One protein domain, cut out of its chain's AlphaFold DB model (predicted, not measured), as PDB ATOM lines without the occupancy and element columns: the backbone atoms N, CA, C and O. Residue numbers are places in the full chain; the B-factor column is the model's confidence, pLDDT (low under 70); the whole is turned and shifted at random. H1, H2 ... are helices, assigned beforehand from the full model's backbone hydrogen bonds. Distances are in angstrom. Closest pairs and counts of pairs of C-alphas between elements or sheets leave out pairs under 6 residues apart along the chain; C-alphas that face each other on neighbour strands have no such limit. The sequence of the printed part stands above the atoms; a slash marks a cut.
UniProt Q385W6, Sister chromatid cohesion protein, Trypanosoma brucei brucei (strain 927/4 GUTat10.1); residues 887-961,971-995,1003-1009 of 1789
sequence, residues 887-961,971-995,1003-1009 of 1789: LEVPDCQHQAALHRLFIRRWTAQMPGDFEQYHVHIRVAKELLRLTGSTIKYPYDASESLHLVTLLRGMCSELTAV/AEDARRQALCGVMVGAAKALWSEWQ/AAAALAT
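What this domain is: This is residues 887 to 961, 971 to 995 and 1003 to 1009 of the 1789 residues of the protein "Sister chromatid cohesion protein" of Trypanosoma brucei brucei (strain 927/4 GUTat10.1) (UniProt Q385W6). Five helices lie in two crossed layers of a flat body: H1 and H2 make one layer, and the long H4, with H3 and H5, makes the other. H4 crosses over H2 and over the last residues of H1, H3 crosses H1, and the short H5 packs on H2 beside the last residues of H4, while residues 887 to 894 stick out. The printed part has 107 residues, with H1, H2, H3, H4 and H5 in that order along the chain and no named strand; the class is all helix. It is compact, with a radius of gyration of the C-alphas of 14.7 A, and spans 43 by 37 by 17 A.

How they stand to each other: H1, residues 892 to 907, is close to but not clearly touching H2, residues 913 to 934; their closest C-alphas, of Trp 906 and Val 923, are 6.8 A apart. H1 touches H3, residues 946 to 957, with residues 896 to 903 alone, about perpendicular at 86 degrees; the closest C-alphas, of His 899 and Met 954, are 5.4 A apart. The hub is H4, residues 971 to 995, which touches three helices. It touches H1 with residues 975 to 982 alone, the closest C-alphas being those of Thr 907 and Ala 978, 6.2 A apart. It touches H2 with residues 982 to 990 alone, at a steep tilt of 68 degrees, only just short of about perpendicular; the C-alphas of His 920 and Ala 986 come closest, at 4.6 A. H5, residues 1003 to 1009, touches H4 at a shallow tilt of 20 degrees, opposite ways, closest at the C-alphas of Trp 994 and Ala 1003, 4.5 A. H5 also touches H2, closest at the C-alphas of Leu 928 and Ala 1006, 6.1 A. H3 is near H2 and near H4, and H5 is apart from H1 and H3. Every O i to N i+4 pair is within hydrogen-bond range in H1, H3, H4 and H5; in H2, 16 of 18 are.

Where its parts are: H1 begins at C-alpha 892, (232.342, 283.203, 201.303), and is 22.4 A long from first to last C-alpha. H2 measures 32.4 A, H3 16.0 A and H4 36.3 A. H4 ends at C-alpha 995, (204.023, 257.055, 194.971). H5 measures 9.8 A and ends at C-alpha 1009, (212.759, 266.566, 200.170).

The domain as a whole: The C-alphas farthest apart, of Glu 888 and Gln 995, are 45.9 A apart. Residues 962 to 970 and 996 to 1002 are not printed; the gaps between C-alphas are 12.8 A and 7.5 A. H1 to H2 is a tight link, and H2 to H3 a long one of 11 residues. The mean pLDDT of the printed part is 77.4; residues under 70 include 887 to 893 and 908 to 916.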
ATOM      1  N   LEU A 887     229.832 289.015 207.020       35.98
ATOM      2  CA  LEU A 887     230.328 289.539 205.735       35.98
ATOM      3  C   LEU A 887     231.858 289.744 205.641       35.98
ATOM      4  O   LEU A 887     232.344 290.179 204.599       35.98
ATOM      5  N   GLU A 888     232.615 289.438 206.699       36.04
ATOM      6  CA  GLU A 888     234.054 289.748 206.812       36.04
ATOM      7  C   GLU A 888     234.980 288.511 206.823       36.04
ATOM      8  O   GLU A 888     236.201 288.656 206.885       36.04
ATOM      9  N   VAL A 889     234.436 287.289 206.745       41.95
ATOM     10  CA  VAL A 889     235.205 286.032 206.858       41.95
ATOM     11  C   VAL A 889     235.460 285.405 205.468       41.95
ATOM     12  O   VAL A 889     234.569 285.423 204.615       41.95
ATOM     13  N   PRO A 890     236.657 284.836 205.192       46.43
ATOM     14  CA  PRO A 890     237.020 284.287 203.875       46.43
ATOM     15  C   PRO A 890     236.136 283.136 203.353       46.43
ATOM     16  O   PRO A 890     236.146 282.878 202.145       46.43
ATOM     17  N   ASP A 891     235.357 282.482 204.217       51.37
ATOM     18  CA  ASP A 891     234.475 281.337 203.927       51.37
ATOM     19  C   ASP A 891     233.514 281.573 202.748       51.37
ATOM     20  O   ASP A 891     233.167 280.634 202.024       51.37
ATOM     21  N   CYS A 892     233.138 282.830 202.475       58.56
ATOM     22  CA  CYS A 892     232.342 283.203 201.303       58.56
ATOM     23  C   CYS A 892     232.947 282.696 199.977       58.56
ATOM     24  O   CYS A 892     232.209 282.398 199.036       58.56
ATOM     25  N   GLN A 893     234.278 282.555 199.885       68.47
ATOM     26  CA  GLN A 893     234.936 281.991 198.700       68.47
ATOM     27  C   GLN A 893     234.705 280.481 198.564       68.47
ATOM     28  O   GLN A 893     234.486 279.996 197.452       68.47
ATOM     29  N   HIS A 894     234.710 279.733 199.673       74.93
ATOM     30  CA  HIS A 894     234.429 278.293 199.665       74.93
ATOM     31  C   HIS A 894     232.955 278.016 199.369       74.93
ATOM     32  O   HIS A 894     232.658 277.115 198.592       74.93
ATOM     33  N   GLN A 895     232.036 278.831 199.891       79.74
ATOM     34  CA  GLN A 895     230.604 278.719 199.589       79.74
ATOM     35  C   GLN A 895     230.309 278.996 198.111       79.74
ATOM     36  O   GLN A 895     229.676 278.177 197.445       79.74
ATOM     37  N   ALA A 896     230.852 280.083 197.549       76.06
ATOM     38  CA  ALA A 896     230.723 280.376 196.121       76.06
ATOM     39  C   ALA A 896     231.358 279.286 195.232       76.06
ATOM     40  O   ALA A 896     230.847 279.000 194.147       76.06
ATOM     41  N   ALA A 897     232.440 278.638 195.683       77.38
ATOM     42  CA  ALA A 897     232.977 277.455 195.015       77.38
ATOM     43  C   ALA A 897     231.978 276.286 195.071       77.38
ATOM     44  O   ALA A 897     231.585 275.784 194.022       77.38
ATOM     45  N   LEU A 898     231.493 275.905 196.258       84.49
ATOM     46  CA  LEU A 898     230.528 274.814 196.443       84.49
ATOM     47  C   LEU A 898     229.253 275.012 195.610       84.49
ATOM     48  O   LEU A 898     228.839 274.083 194.919       84.49
ATOM     49  N   HIS A 899     228.675 276.219 195.582       84.39
ATOM     50  CA  HIS A 899     227.506 276.523 194.745       84.39
ATOM     51  C   HIS A 899     227.781 276.216 193.263       84.39
ATOM     52  O   HIS A 899     226.972 275.575 192.594       84.39
ATOM     53  N   ARG A 900     228.952 276.613 192.747       80.09
ATOM     54  CA  ARG A 900     229.354 276.376 191.349       80.09
ATOM     55  C   ARG A 900     229.639 274.903 191.057       80.09
ATOM     56  O   ARG A 900     229.348 274.456 189.950       80.09
ATOM     57  N   LEU A 901     230.156 274.157 192.030       81.10
ATOM     58  CA  LEU A 901     230.423 272.720 191.917       81.10
ATOM     59  C   LEU A 901     229.119 271.907 191.886       81.10
ATOM     60  O   LEU A 901     228.925 271.102 190.977       81.10
ATOM     61  N   PHE A 902     228.163 272.188 192.778       84.69
ATOM     62  CA  PHE A 902     226.834 271.563 192.724       84.69
ATOM     63  C   PHE A 902     226.061 271.944 191.448       84.69
ATOM     64  O   PHE A 902     225.471 271.064 190.821       84.69
ATOM     65  N   ILE A 903     226.127 273.207 190.992       83.32
ATOM     66  CA  ILE A 903     225.582 273.603 189.677       83.32
ATOM     67  C   ILE A 903     226.235 272.769 188.561       83.32
ATOM     68  O   ILE A 903     225.522 272.177 187.757       83.32
ATOM     69  N   ARG A 904     227.571 272.646 188.536       81.45
ATOM     70  CA  ARG A 904     228.299 271.829 187.547       81.45
ATOM     71  C   ARG A 904     227.840 270.366 187.573       81.45
ATOM     72  O   ARG A 904     227.421 269.866 186.530       81.45
ATOM     73  N   ARG A 905     227.865 269.692 188.732       79.73
ATOM     74  CA  ARG A 905     227.503 268.265 188.868       79.73
ATOM     75  C   ARG A 905     226.069 267.966 188.423       79.73
ATOM     76  O   ARG A 905     225.805 266.888 187.887       79.73
ATOM     77  N   TRP A 906     225.145 268.902 188.637       83.51
ATOM     78  CA  TRP A 906     223.730 268.710 188.318       83.51
ATOM     79  C   TRP A 906     223.317 269.201 186.922       83.51
ATOM     80  O   TRP A 906     222.292 268.735 186.438       83.51
ATOM     81  N   THR A 907     224.090 270.059 186.235       76.68
ATOM     82  CA  THR A 907     223.721 270.556 184.885       76.68
ATOM     83  C   THR A 907     224.652 270.143 183.735       76.68
ATOM     84  O   THR A 907     224.299 270.372 182.581       76.68
ATOM     85  N   ALA A 908     225.848 269.596 183.982       61.43
ATOM     86  CA  ALA A 908     226.893 269.457 182.949       61.43
ATOM     87  C   ALA A 908     226.841 268.180 182.070       61.43
ATOM     88  O   ALA A 908     227.859 267.818 181.485       61.43
ATOM     89  N   GLN A 909     225.698 267.492 181.963       57.22
ATOM     90  CA  GLN A 909     225.548 266.236 181.199       57.22
ATOM     91  C   GLN A 909     224.216 266.210 180.427       57.22
ATOM     92  O   GLN A 909     223.276 265.549 180.850       57.22
ATOM     93  N   MET A 910     224.104 266.992 179.342       46.93
ATOM     94  CA  MET A 910     222.858 267.117 178.554       46.93
ATOM     95  C   MET A 910     223.048 267.125 177.007       46.93
ATOM     96  O   MET A 910     222.597 268.067 176.354       46.93
ATOM     97  N   PRO A 911     223.695 266.118 176.381       49.21
ATOM     98  CA  PRO A 911     223.698 265.904 174.927       49.21
ATOM     99  C   PRO A 911     222.573 264.970 174.403       49.21
ATOM    100  O   PRO A 911     222.762 264.304 173.388       49.21
ATOM    101  N   GLY A 912     221.393 264.910 175.036       51.98
ATOM    102  CA  GLY A 912     220.242 264.170 174.487       51.98
ATOM    103  C   GLY A 912     219.057 264.016 175.447       51.98
ATOM    104  O   GLY A 912     219.235 264.015 176.661       51.98
ATOM    105  N   ASP A 913     217.841 263.865 174.909       56.24
ATOM    106  CA  ASP A 913     216.588 263.862 175.691       56.24
ATOM    107  C   ASP A 913     216.459 262.686 176.673       56.24
ATOM    108  O   ASP A 913     215.954 262.856 177.784       56.24
ATOM    109  N   PHE A 914     216.969 261.505 176.311       53.84
ATOM    110  CA  PHE A 914     216.970 260.337 177.198       53.84
ATOM    111  C   PHE A 914     217.900 260.518 178.408       53.84
ATOM    112  O   PHE A 914     217.554 260.107 179.517       53.84
ATOM    113  N   GLU A 915     219.051 261.178 178.235       59.60
ATOM    114  CA  GLU A 915     220.008 261.400 179.327       59.60
ATOM    115  C   GLU A 915     219.440 262.337 180.401       59.60
ATOM    116  O   GLU A 915     219.664 262.111 181.592       59.60
ATOM    117  N   GLN A 916     218.608 263.310 180.007       68.20
ATOM    118  CA  GLN A 916     217.937 264.232 180.933       68.20
ATOM    119  C   GLN A 916     217.159 263.477 182.021       68.20
ATOM    120  O   GLN A 916     217.261 263.793 183.205       68.20
ATOM    121  N   TYR A 917     216.414 262.432 181.642       74.57
ATOM    122  CA  TYR A 917     215.624 261.635 182.584       74.57
ATOM    123  C   TYR A 917     216.502 260.884 183.600       74.57
ATOM    124  O   TYR A 917     216.188 260.853 184.793       74.57
ATOM    125  N   HIS A 918     217.648 260.354 183.160       77.28
ATOM    126  CA  HIS A 918     218.623 259.723 184.051       77.28
ATOM    127  C   HIS A 918     219.278 260.735 185.006       77.28
ATOM    128  O   HIS A 918     219.415 260.439 186.196       77.28
ATOM    129  N   VAL A 919     219.603 261.948 184.537       78.09
ATOM    130  CA  VAL A 919     220.093 263.044 185.393       78.09
ATOM    131  C   VAL A 919     219.043 263.422 186.446       78.09
ATOM    132  O   VAL A 919     219.373 263.490 187.630       78.09
ATOM    133  N   HIS A 920     217.773 263.581 186.061       86.92
ATOM    134  CA  HIS A 920     216.678 263.902 186.988       86.92
ATOM    135  C   HIS A 920     216.519 262.852 188.100       86.92
ATOM    136  O   HIS A 920     216.417 263.209 189.275       86.92
ATOM    137  N   ILE A 921     216.564 261.557 187.757       84.78
ATOM    138  CA  ILE A 921     216.524 260.464 188.742       84.78
ATOM    139  C   ILE A 921     217.770 260.471 189.637       84.78
ATOM    140  O   ILE A 921     217.647 260.271 190.847       84.78
ATOM    141  N   ARG A 922     218.969 260.713 189.087       85.10
ATOM    142  CA  ARG A 922     220.209 260.770 189.879       85.10
ATOM    143  C   ARG A 922     220.157 261.891 190.917       85.10
ATOM    144  O   ARG A 922     220.440 261.637 192.086       85.10
ATOM    145  N   VAL A 923     219.746 263.095 190.514       87.44
ATOM    146  CA  VAL A 923     219.607 264.253 191.415       87.44
ATOM    147  C   VAL A 923     218.535 263.995 192.478       87.44
ATOM    148  O   VAL A 923     218.798 264.207 193.660       87.44
ATOM    149  N   ALA A 924     217.376 263.438 192.109       89.35
ATOM    150  CA  ALA A 924     216.350 263.032 193.073       89.35
ATOM    151  C   ALA A 924     216.883 262.028 194.115       89.35
ATOM    152  O   ALA A 924     216.659 262.203 195.314       89.35
ATOM    153  N   LYS A 925     217.648 261.015 193.686       87.18
ATOM    154  CA  LYS A 925     218.271 260.033 194.589       87.18
ATOM    155  C   LYS A 925     219.364 260.639 195.471       87.18
ATOM    156  O   LYS A 925     219.495 260.228 196.620       87.18
ATOM    157  N   GLU A 926     220.163 261.594 194.990       86.12
ATOM    158  CA  GLU A 926     221.096 262.350 195.849       86.12
ATOM    159  C   GLU A 926     220.353 263.171 196.912       86.12
ATOM    160  O   GLU A 926     220.634 263.013 198.099       86.12
ATOM    161  N   LEU A 927     219.365 263.980 196.520       89.43
ATOM    162  CA  LEU A 927     218.591 264.817 197.445       89.43
ATOM    163  C   LEU A 927     217.857 263.987 198.516       89.43
ATOM    164  O   LEU A 927     217.858 264.358 199.692       89.43
ATOM    165  N   LEU A 928     217.292 262.835 198.136       88.67
ATOM    166  CA  LEU A 928     216.633 261.912 199.064       88.67
ATOM    167  C   LEU A 928     217.619 261.318 200.087       88.67
ATOM    168  O   LEU A 928     217.319 261.285 201.283       88.67
ATOM    169  N   ARG A 929     218.812 260.892 199.638       85.25
ATOM    170  CA  ARG A 929     219.875 260.363 200.516       85.25
ATOM    171  C   ARG A 929     220.396 261.434 201.475       85.25
ATOM    172  O   ARG A 929     220.527 261.156 202.664       85.25
ATOM    173  N   LEU A 930     220.593 262.665 200.998       84.48
ATOM    174  CA  LEU A 930     221.019 263.799 201.826       84.48
ATOM    175  C   LEU A 930     219.974 264.167 202.888       84.48
ATOM    176  O   LEU A 930     220.331 264.352 204.054       84.48
ATOM    177  N   THR A 931     218.688 264.206 202.526       84.98
ATOM    178  CA  THR A 931     217.587 264.448 203.476       84.98
ATOM    179  C   THR A 931     217.524 263.344 204.534       84.98
ATOM    180  O   THR A 931     217.512 263.632 205.730       84.98
ATOM    181  N   GLY A 932     217.578 262.075 204.109       80.44
ATOM    182  CA  GLY A 932     217.543 260.913 205.003       80.44
ATOM    183  C   GLY A 932     218.758 260.770 205.928       80.44
ATOM    184  O   GLY A 932     218.620 260.204 207.010       80.44
ATOM    185  N   SER A 933     219.930 261.295 205.543       76.97
ATOM    186  CA  SER A 933     221.139 261.281 206.382       76.97
ATOM    187  C   SER A 933     221.290 262.499 207.301       76.97
ATOM    188  O   SER A 933     222.042 262.429 208.271       76.97
ATOM    189  N   THR A 934     220.623 263.621 207.005       74.68
ATOM    190  CA  THR A 934     220.754 264.871 207.784       74.68
ATOM    191  C   THR A 934     219.601 265.121 208.753       74.68
ATOM    192  O   THR A 934     219.818 265.759 209.782       74.68
ATOM    193  N   ILE A 935     218.396 264.609 208.475       79.43
ATOM    194  CA  ILE A 935     217.206 264.838 209.305       79.43
ATOM    195  C   ILE A 935     216.671 263.502 209.832       79.43
ATOM    196  O   ILE A 935     216.485 262.550 209.080       79.43
ATOM    197  N   LYS A 936     216.384 263.428 211.136       78.66
ATOM    198  CA  LYS A 936     215.734 262.257 211.748       78.66
ATOM    199  C   LYS A 936     214.233 262.252 211.427       78.66
ATOM    200  O   LYS A 936     213.608 263.312 211.362       78.66
ATOM    201  N   TYR A 937     213.643 261.064 211.278       73.05
ATOM    202  CA  TYR A 937     212.187 260.871 211.185       73.05
ATOM    203  C   TYR A 937     211.475 261.603 212.350       73.05
ATOM    204  O   TYR A 937     211.949 261.493 213.482       73.05
ATOM    205  N   PRO A 938     210.390 262.375 212.120       72.21
ATOM    206  CA  PRO A 938     209.538 262.431 210.922       72.21
ATOM    207  C   PRO A 938     210.007 263.389 209.803       72.21
ATOM    208  O   PRO A 938     209.205 263.745 208.943       72.21
ATOM    209  N   TYR A 939     211.284 263.790 209.783       79.96
ATOM    210  CA  TYR A 939     211.904 264.670 208.777       79.96
ATOM    211  C   TYR A 939     211.424 266.134 208.826       79.96
ATOM    212  O   TYR A 939     211.060 266.732 207.816       79.96
ATOM    213  N   ASP A 940     211.429 266.731 210.020       75.45
ATOM    214  CA  ASP A 940     211.131 268.157 210.214       75.45
ATOM    215  C   ASP A 940     212.256 269.054 209.646       75.45
ATOM    216  O   ASP A 940     213.240 269.347 210.324       75.45
ATOM    217  N   ALA A 941     212.110 269.489 208.390       77.32
ATOM    218  CA  ALA A 941     213.010 270.445 207.739       77.32
ATOM    219  C   ALA A 941     212.783 271.898 208.215       77.32
ATOM    220  O   ALA A 941     211.676 272.274 208.603       77.32
ATOM    221  N   SER A 942     213.836 272.720 208.155       76.19
ATOM    222  CA  SER A 942     213.848 274.135 208.561       76.19
ATOM    223  C   SER A 942     214.742 274.971 207.634       76.19
ATOM    224  O   SER A 942     215.567 274.420 206.908       76.19
ATOM    225  N   GLU A 943     214.589 276.298 207.634       71.36
ATOM    226  CA  GLU A 943     215.330 277.188 206.717       71.36
ATOM    227  C   GLU A 943     216.833 277.278 207.009       71.36
ATOM    228  O   GLU A 943     217.621 277.530 206.100       71.36
ATOM    229  N   SER A 944     217.240 277.014 208.253       69.29
ATOM    230  CA  SER A 944     218.645 276.927 208.667       69.29
ATOM    231  C   SER A 944     219.326 275.612 208.257       69.29
ATOM    232  O   SER A 944     220.501 275.403 208.562       69.29
ATOM    233  N   LEU A 945     218.619 274.711 207.566       81.62
ATOM    234  CA  LEU A 945     219.208 273.504 207.002       81.62
ATOM    235  C   LEU A 945     220.152 273.869 205.847       81.62
ATOM    236  O   LEU A 945     219.705 274.343 204.806       81.62
ATOM    237  N   HIS A 946     221.432 273.520 205.989       83.14
ATOM    238  CA  HIS A 946     222.498 273.699 204.989       83.14
ATOM    239  C   HIS A 946     222.099 273.347 203.536       83.14
ATOM    240  O   HIS A 946     222.572 273.977 202.595       83.14
ATOM    241  N   LEU A 947     221.216 272.357 203.331       87.85
ATOM    242  CA  LEU A 947     220.698 271.987 202.006       87.85
ATOM    243  C   LEU A 947     219.726 273.034 201.423       87.85
ATOM    244  O   LEU A 947     219.814 273.339 200.237       87.85
ATOM    245  N   VAL A 948     218.852 273.636 202.240       85.96
ATOM    246  CA  VAL A 948     218.022 274.788 201.830       85.96
ATOM    247  C   VAL A 948     218.926 275.988 201.534       85.96
ATOM    248  O   VAL A 948     218.741 276.654 200.516       85.96
ATOM    249  N   THR A 949     219.948 276.226 202.366       83.48
ATOM    250  CA  THR A 949     220.935 277.297 202.158       83.48
ATOM    251  C   THR A 949     221.697 277.130 200.838       83.48
ATOM    252  O   THR A 949     221.769 278.088 200.072       83.48
ATOM    253  N   LEU A 950     222.183 275.921 200.518       87.90
ATOM    254  CA  LEU A 950     222.814 275.602 199.229       87.90
ATOM    255  C   LEU A 950     221.883 275.926 198.056       87.90
ATOM    256  O   LEU A 950     222.280 276.620 197.125       87.90
ATOM    257  N   LEU A 951     220.646 275.427 198.093       88.58
ATOM    258  CA  LEU A 951     219.702 275.576 196.984       88.58
ATOM    259  C   LEU A 951     219.317 277.050 196.763       88.58
ATOM    260  O   LEU A 951     219.350 277.525 195.626       88.58
ATOM    261  N   ARG A 952     219.069 277.810 197.843       84.66
ATOM    262  CA  ARG A 952     218.902 279.276 197.788       84.66
ATOM    263  C   ARG A 952     220.158 279.969 197.249       84.66
ATOM    264  O   ARG A 952     220.041 280.873 196.425       84.66
ATOM    265  N   GLY A 953     221.345 279.528 197.664       79.44
ATOM    266  CA  GLY A 953     222.645 280.031 197.211       79.44
ATOM    267  C   GLY A 953     222.902 279.819 195.716       79.44
ATOM    268  O   GLY A 953     223.402 280.708 195.030       79.44
ATOM    269  N   MET A 954     222.495 278.670 195.175       85.99
ATOM    270  CA  MET A 954     222.549 278.383 193.739       85.99
ATOM    271  C   MET A 954     221.570 279.262 192.948       85.99
ATOM    272  O   MET A 954     221.927 279.783 191.890       85.99
ATOM    273  N   CYS A 955     220.356 279.485 193.468       82.37
ATOM    274  CA  CYS A 955     219.413 280.446 192.891       82.37
ATOM    275  C   CYS A 955     219.953 281.884 192.928       82.37
ATOM    276  O   CYS A 955     219.778 282.621 191.954       82.37
ATOM    277  N   SER A 956     220.616 282.296 194.015       76.42
ATOM    278  CA  SER A 956     221.127 283.662 194.173       76.42
ATOM    279  C   SER A 956     222.369 283.936 193.317       76.42
ATOM    280  O   SER A 956     222.387 284.958 192.634       76.42
ATOM    281  N   GLU A 957     223.342 283.019 193.218       73.31
ATOM    282  CA  GLU A 957     224.480 283.144 192.278       73.31
ATOM    283  C   GLU A 957     224.003 283.324 190.820       73.31
ATOM    284  O   GLU A 957     224.615 284.065 190.053       73.31
ATOM    285  N   LEU A 958     222.878 282.704 190.437       71.22
ATOM    286  CA  LEU A 958     222.291 282.786 189.089       71.22
ATOM    287  C   LEU A 958     221.291 283.947 188.891       71.22
ATOM    288  O   LEU A 958     220.681 284.048 187.823       71.22
ATOM    289  N   THR A 959     221.089 284.819 189.887       65.76
ATOM    290  CA  THR A 959     220.135 285.950 189.802       65.76
ATOM    291  C   THR A 959     220.662 287.284 190.338       65.76
ATOM    292  O   THR A 959     220.254 288.337 189.848       65.76
ATOM    293  N   ALA A 960     221.595 287.280 191.293       55.44
ATOM    294  CA  ALA A 960     222.120 288.481 191.947       55.44
ATOM    295  C   ALA A 960     223.162 289.252 191.110       55.44
ATOM    296  O   ALA A 960     223.517 290.384 191.455       55.44
ATOM    297  N   VAL A 961     223.646 288.679 189.999       52.39
ATOM    298  CA  VAL A 961     224.656 289.289 189.116       52.39
ATOM    299  C   VAL A 961     224.054 290.448 188.305       52.39
ATOM    300  O   VAL A 961     223.810 290.364 187.102       52.39
ATOM    301  N   ALA A 971     224.540 282.817 178.077       64.10
ATOM    302  CA  ALA A 971     225.198 281.704 178.765       64.10
ATOM    303  C   ALA A 971     224.777 281.562 180.244       64.10
ATOM    304  O   ALA A 971     224.776 280.456 180.783       64.10
ATOM    305  N   GLU A 972     224.410 282.664 180.896       63.93
ATOM    306  CA  GLU A 972     223.908 282.694 182.276       63.93
ATOM    307  C   GLU A 972     222.410 282.351 182.295       63.93
ATOM    308  O   GLU A 972     221.990 281.483 183.061       63.93
ATOM    309  N   ASP A 973     221.636 282.923 181.362       69.85
ATOM    310  CA  ASP A 973     220.223 282.594 181.138       69.85
ATOM    311  C   ASP A 973     220.031 281.085 180.871       69.85
ATOM    312  O   ASP A 973     219.187 280.442 181.499       69.85
ATOM    313  N   ALA A 974     220.863 280.490 180.004       73.96
ATOM    314  CA  ALA A 974     220.828 279.057 179.704       73.96
ATOM    315  C   ALA A 974     221.165 278.178 180.923       73.96
ATOM    316  O   ALA A 974     220.517 277.156 181.141       73.96
ATOM    317  N   ARG A 975     222.134 278.576 181.763       73.72
ATOM    318  CA  ARG A 975     222.459 277.854 183.011       73.72
ATOM    319  C   ARG A 975     221.321 277.921 184.026       73.72
ATOM    320  O   ARG A 975     221.032 276.917 184.674       73.72
ATOM    321  N   ARG A 976     220.644 279.068 184.137       78.02
ATOM    322  CA  ARG A 976     219.453 279.216 184.986       78.02
ATOM    323  C   ARG A 976     218.298 278.341 184.491       78.02
ATOM    324  O   ARG A 976     217.670 277.666 185.301       78.02
ATOM    325  N   GLN A 977     218.053 278.304 183.181       81.54
ATOM    326  CA  GLN A 977     217.048 277.417 182.583       81.54
ATOM    327  C   GLN A 977     217.385 275.935 182.805       81.54
ATOM    328  O   GLN A 977     216.505 275.179 183.212       81.54
ATOM    329  N   ALA A 978     218.649 275.534 182.630       82.82
ATOM    330  CA  ALA A 978     219.104 274.168 182.889       82.82
ATOM    331  C   ALA A 978     218.900 273.751 184.357       82.82
ATOM    332  O   ALA A 978     218.347 272.682 184.608       82.82
ATOM    333  N   LEU A 979     219.267 274.601 185.328       86.75
ATOM    334  CA  LEU A 979     219.045 274.305 186.749       86.75
ATOM    335  C   LEU A 979     217.550 274.154 187.073       86.75
ATOM    336  O   LEU A 979     217.171 273.189 187.734       86.75
ATOM    337  N   CYS A 980     216.692 275.061 186.592       86.29
ATOM    338  CA  CYS A 980     215.249 274.948 186.816       86.29
ATOM    339  C   CYS A 980     214.650 273.699 186.151       86.29
ATOM    340  O   CYS A 980     213.813 273.039 186.764       86.29
ATOM    341  N   GLY A 981     215.096 273.338 184.942       86.04
ATOM    342  CA  GLY A 981     214.684 272.104 184.266       86.04
ATOM    343  C   GLY A 981     215.039 270.859 185.080       86.04
ATOM    344  O   GLY A 981     214.162 270.043 185.366       86.04
ATOM    345  N   VAL A 982     216.292 270.770 185.541       88.03
ATOM    346  CA  VAL A 982     216.776 269.653 186.367       88.03
ATOM    347  C   VAL A 982     216.040 269.567 187.704       88.03
ATOM    348  O   VAL A 982     215.673 268.469 188.116       88.03
ATOM    349  N   MET A 983     215.760 270.695 188.363       91.55
ATOM    350  CA  MET A 983     215.038 270.711 189.643       91.55
ATOM    351  C   MET A 983     213.560 270.336 189.502       91.55
ATOM    352  O   MET A 983     213.063 269.536 190.292       91.55
ATOM    353  N   VAL A 984     212.869 270.817 188.462       90.44
ATOM    354  CA  VAL A 984     211.495 270.383 188.142       90.44
ATOM    355  C   VAL A 984     211.459 268.892 187.776       90.44
ATOM    356  O   VAL A 984     210.535 268.176 188.167       90.44
ATOM    357  N   GLY A 985     212.469 268.399 187.054       89.02
ATOM    358  CA  GLY A 985     212.637 266.978 186.756       89.02
ATOM    359  C   GLY A 985     212.853 266.135 188.017       89.02
ATOM    360  O   GLY A 985     212.167 265.129 188.211       89.02
ATOM    361  N   ALA A 986     213.745 266.569 188.909       91.45
ATOM    362  CA  ALA A 986     214.024 265.906 190.179       91.45
ATOM    363  C   ALA A 986     212.808 265.920 191.124       91.45
ATOM    364  O   ALA A 986     212.516 264.899 191.742       91.45
ATOM    365  N   ALA A 987     212.044 267.016 191.186       93.08
ATOM    366  CA  ALA A 987     210.799 267.090 191.952       93.08
ATOM    367  C   ALA A 987     209.762 266.065 191.452       93.08
ATOM    368  O   ALA A 987     209.167 265.340 192.251       93.08
ATOM    369  N   LYS A 988     209.591 265.933 190.128       92.54
ATOM    370  CA  LYS A 988     208.718 264.909 189.522       92.54
ATOM    371  C   LYS A 988     209.208 263.482 189.793       92.54
ATOM    372  O   LYS A 988     208.391 262.610 190.078       92.54
ATOM    373  N   ALA A 989     210.520 263.245 189.772       90.88
ATOM    374  CA  ALA A 989     211.095 261.950 190.133       90.88
ATOM    375  C   ALA A 989     210.878 261.613 191.624       90.88
ATOM    376  O   ALA A 989     210.429 260.508 191.936       90.88
ATOM    377  N   LEU A 990     211.083 262.570 192.539       92.13
ATOM    378  CA  LEU A 990     210.763 262.433 193.969       92.13
ATOM    379  C   LEU A 990     209.273 262.142 194.205       92.13
ATOM    380  O   LEU A 990     208.941 261.333 195.069       92.13
ATOM    381  N   TRP A 991     208.377 262.747 193.421       92.60
ATOM    382  CA  TRP A 991     206.943 262.458 193.478       92.60
ATOM    383  C   TRP A 991     206.625 261.014 193.067       92.60
ATOM    384  O   TRP A 991     205.894 260.324 193.776       92.60
ATOM    385  N   SER A 992     207.223 260.512 191.979       90.40
ATOM    386  CA  SER A 992     207.060 259.104 191.585       90.40
ATOM    387  C   SER A 992     207.682 258.119 192.586       90.40
ATOM    388  O   SER A 992     207.113 257.057 192.832       90.40
ATOM    389  N   GLU A 993     208.797 258.477 193.234       85.98
ATOM    390  CA  GLU A 993     209.376 257.679 194.323       85.98
ATOM    391  C   GLU A 993     208.477 257.686 195.572       85.98
ATOM    392  O   GLU A 993     208.293 256.636 196.182       85.98
ATOM    393  N   TRP A 994     207.830 258.809 195.918       90.49
ATOM    394  CA  TRP A 994     206.803 258.835 196.970       90.49
ATOM    395  C   TRP A 994     205.636 257.892 196.643       90.49
ATOM    396  O   TRP A 994     205.270 257.069 197.482       90.49
ATOM    397  N   GLN A 995     205.098 257.951 195.419       89.53
ATOM    398  CA  GLN A 995     204.023 257.055 194.971       89.53
ATOM    399  C   GLN A 995     204.434 255.573 195.032       89.53
ATOM    400  O   GLN A 995     203.614 254.728 195.381       89.53
ATOM    401  N   ALA A1003     208.926 257.204 201.909       84.62
ATOM    402  CA  ALA A1003     207.950 258.115 201.310       84.62
ATOM    403  C   ALA A1003     207.869 259.448 202.084       84.62
ATOM    404  O   ALA A1003     207.822 260.516 201.471       84.62
ATOM    405  N   ALA A1004     207.936 259.418 203.420       83.80
ATOM    406  CA  ALA A1004     208.002 260.641 204.225       83.80
ATOM    407  C   ALA A1004     209.281 261.458 203.942       83.80
ATOM    408  O   ALA A1004     209.211 262.684 203.861       83.80
ATOM    409  N   ALA A1005     210.424 260.796 203.717       86.44
ATOM    410  CA  ALA A1005     211.662 261.463 203.309       86.44
ATOM    411  C   ALA A1005     211.543 262.125 201.921       86.44
ATOM    412  O   ALA A1005     212.036 263.238 201.730       86.44
ATOM    413  N   ALA A1006     210.849 261.496 200.965       90.32
ATOM    414  CA  ALA A1006     210.607 262.076 199.642       90.32
ATOM    415  C   ALA A1006     209.751 263.355 199.713       90.32
ATOM    416  O   ALA A1006     210.126 264.372 199.127       90.32
ATOM    417  N   LEU A1007     208.666 263.361 200.500       90.32
ATOM    418  CA  LEU A1007     207.861 264.572 200.722       90.32
ATOM    419  C   LEU A1007     208.638 265.668 201.468       90.32
ATOM    420  O   LEU A1007     208.556 266.833 201.087       90.32
ATOM    421  N   ALA A1008     209.437 265.313 202.477       89.78
ATOM    422  CA  ALA A1008     210.316 266.269 203.154       89.78
ATOM    423  C   ALA A1008     211.376 266.864 202.203       89.78
ATOM    424  O   ALA A1008     211.707 268.042 202.309       89.78
ATOM    425  N   THR A1009     211.849 266.086 201.223       92.19
ATOM    426  CA  THR A1009     212.759 266.566 200.170       92.19
ATOM    427  C   THR A1009     212.051 267.544 199.217       92.19
ATOM    428  O   THR A1009     212.621 268.573 198.864       92.19
TER     429      THR A1009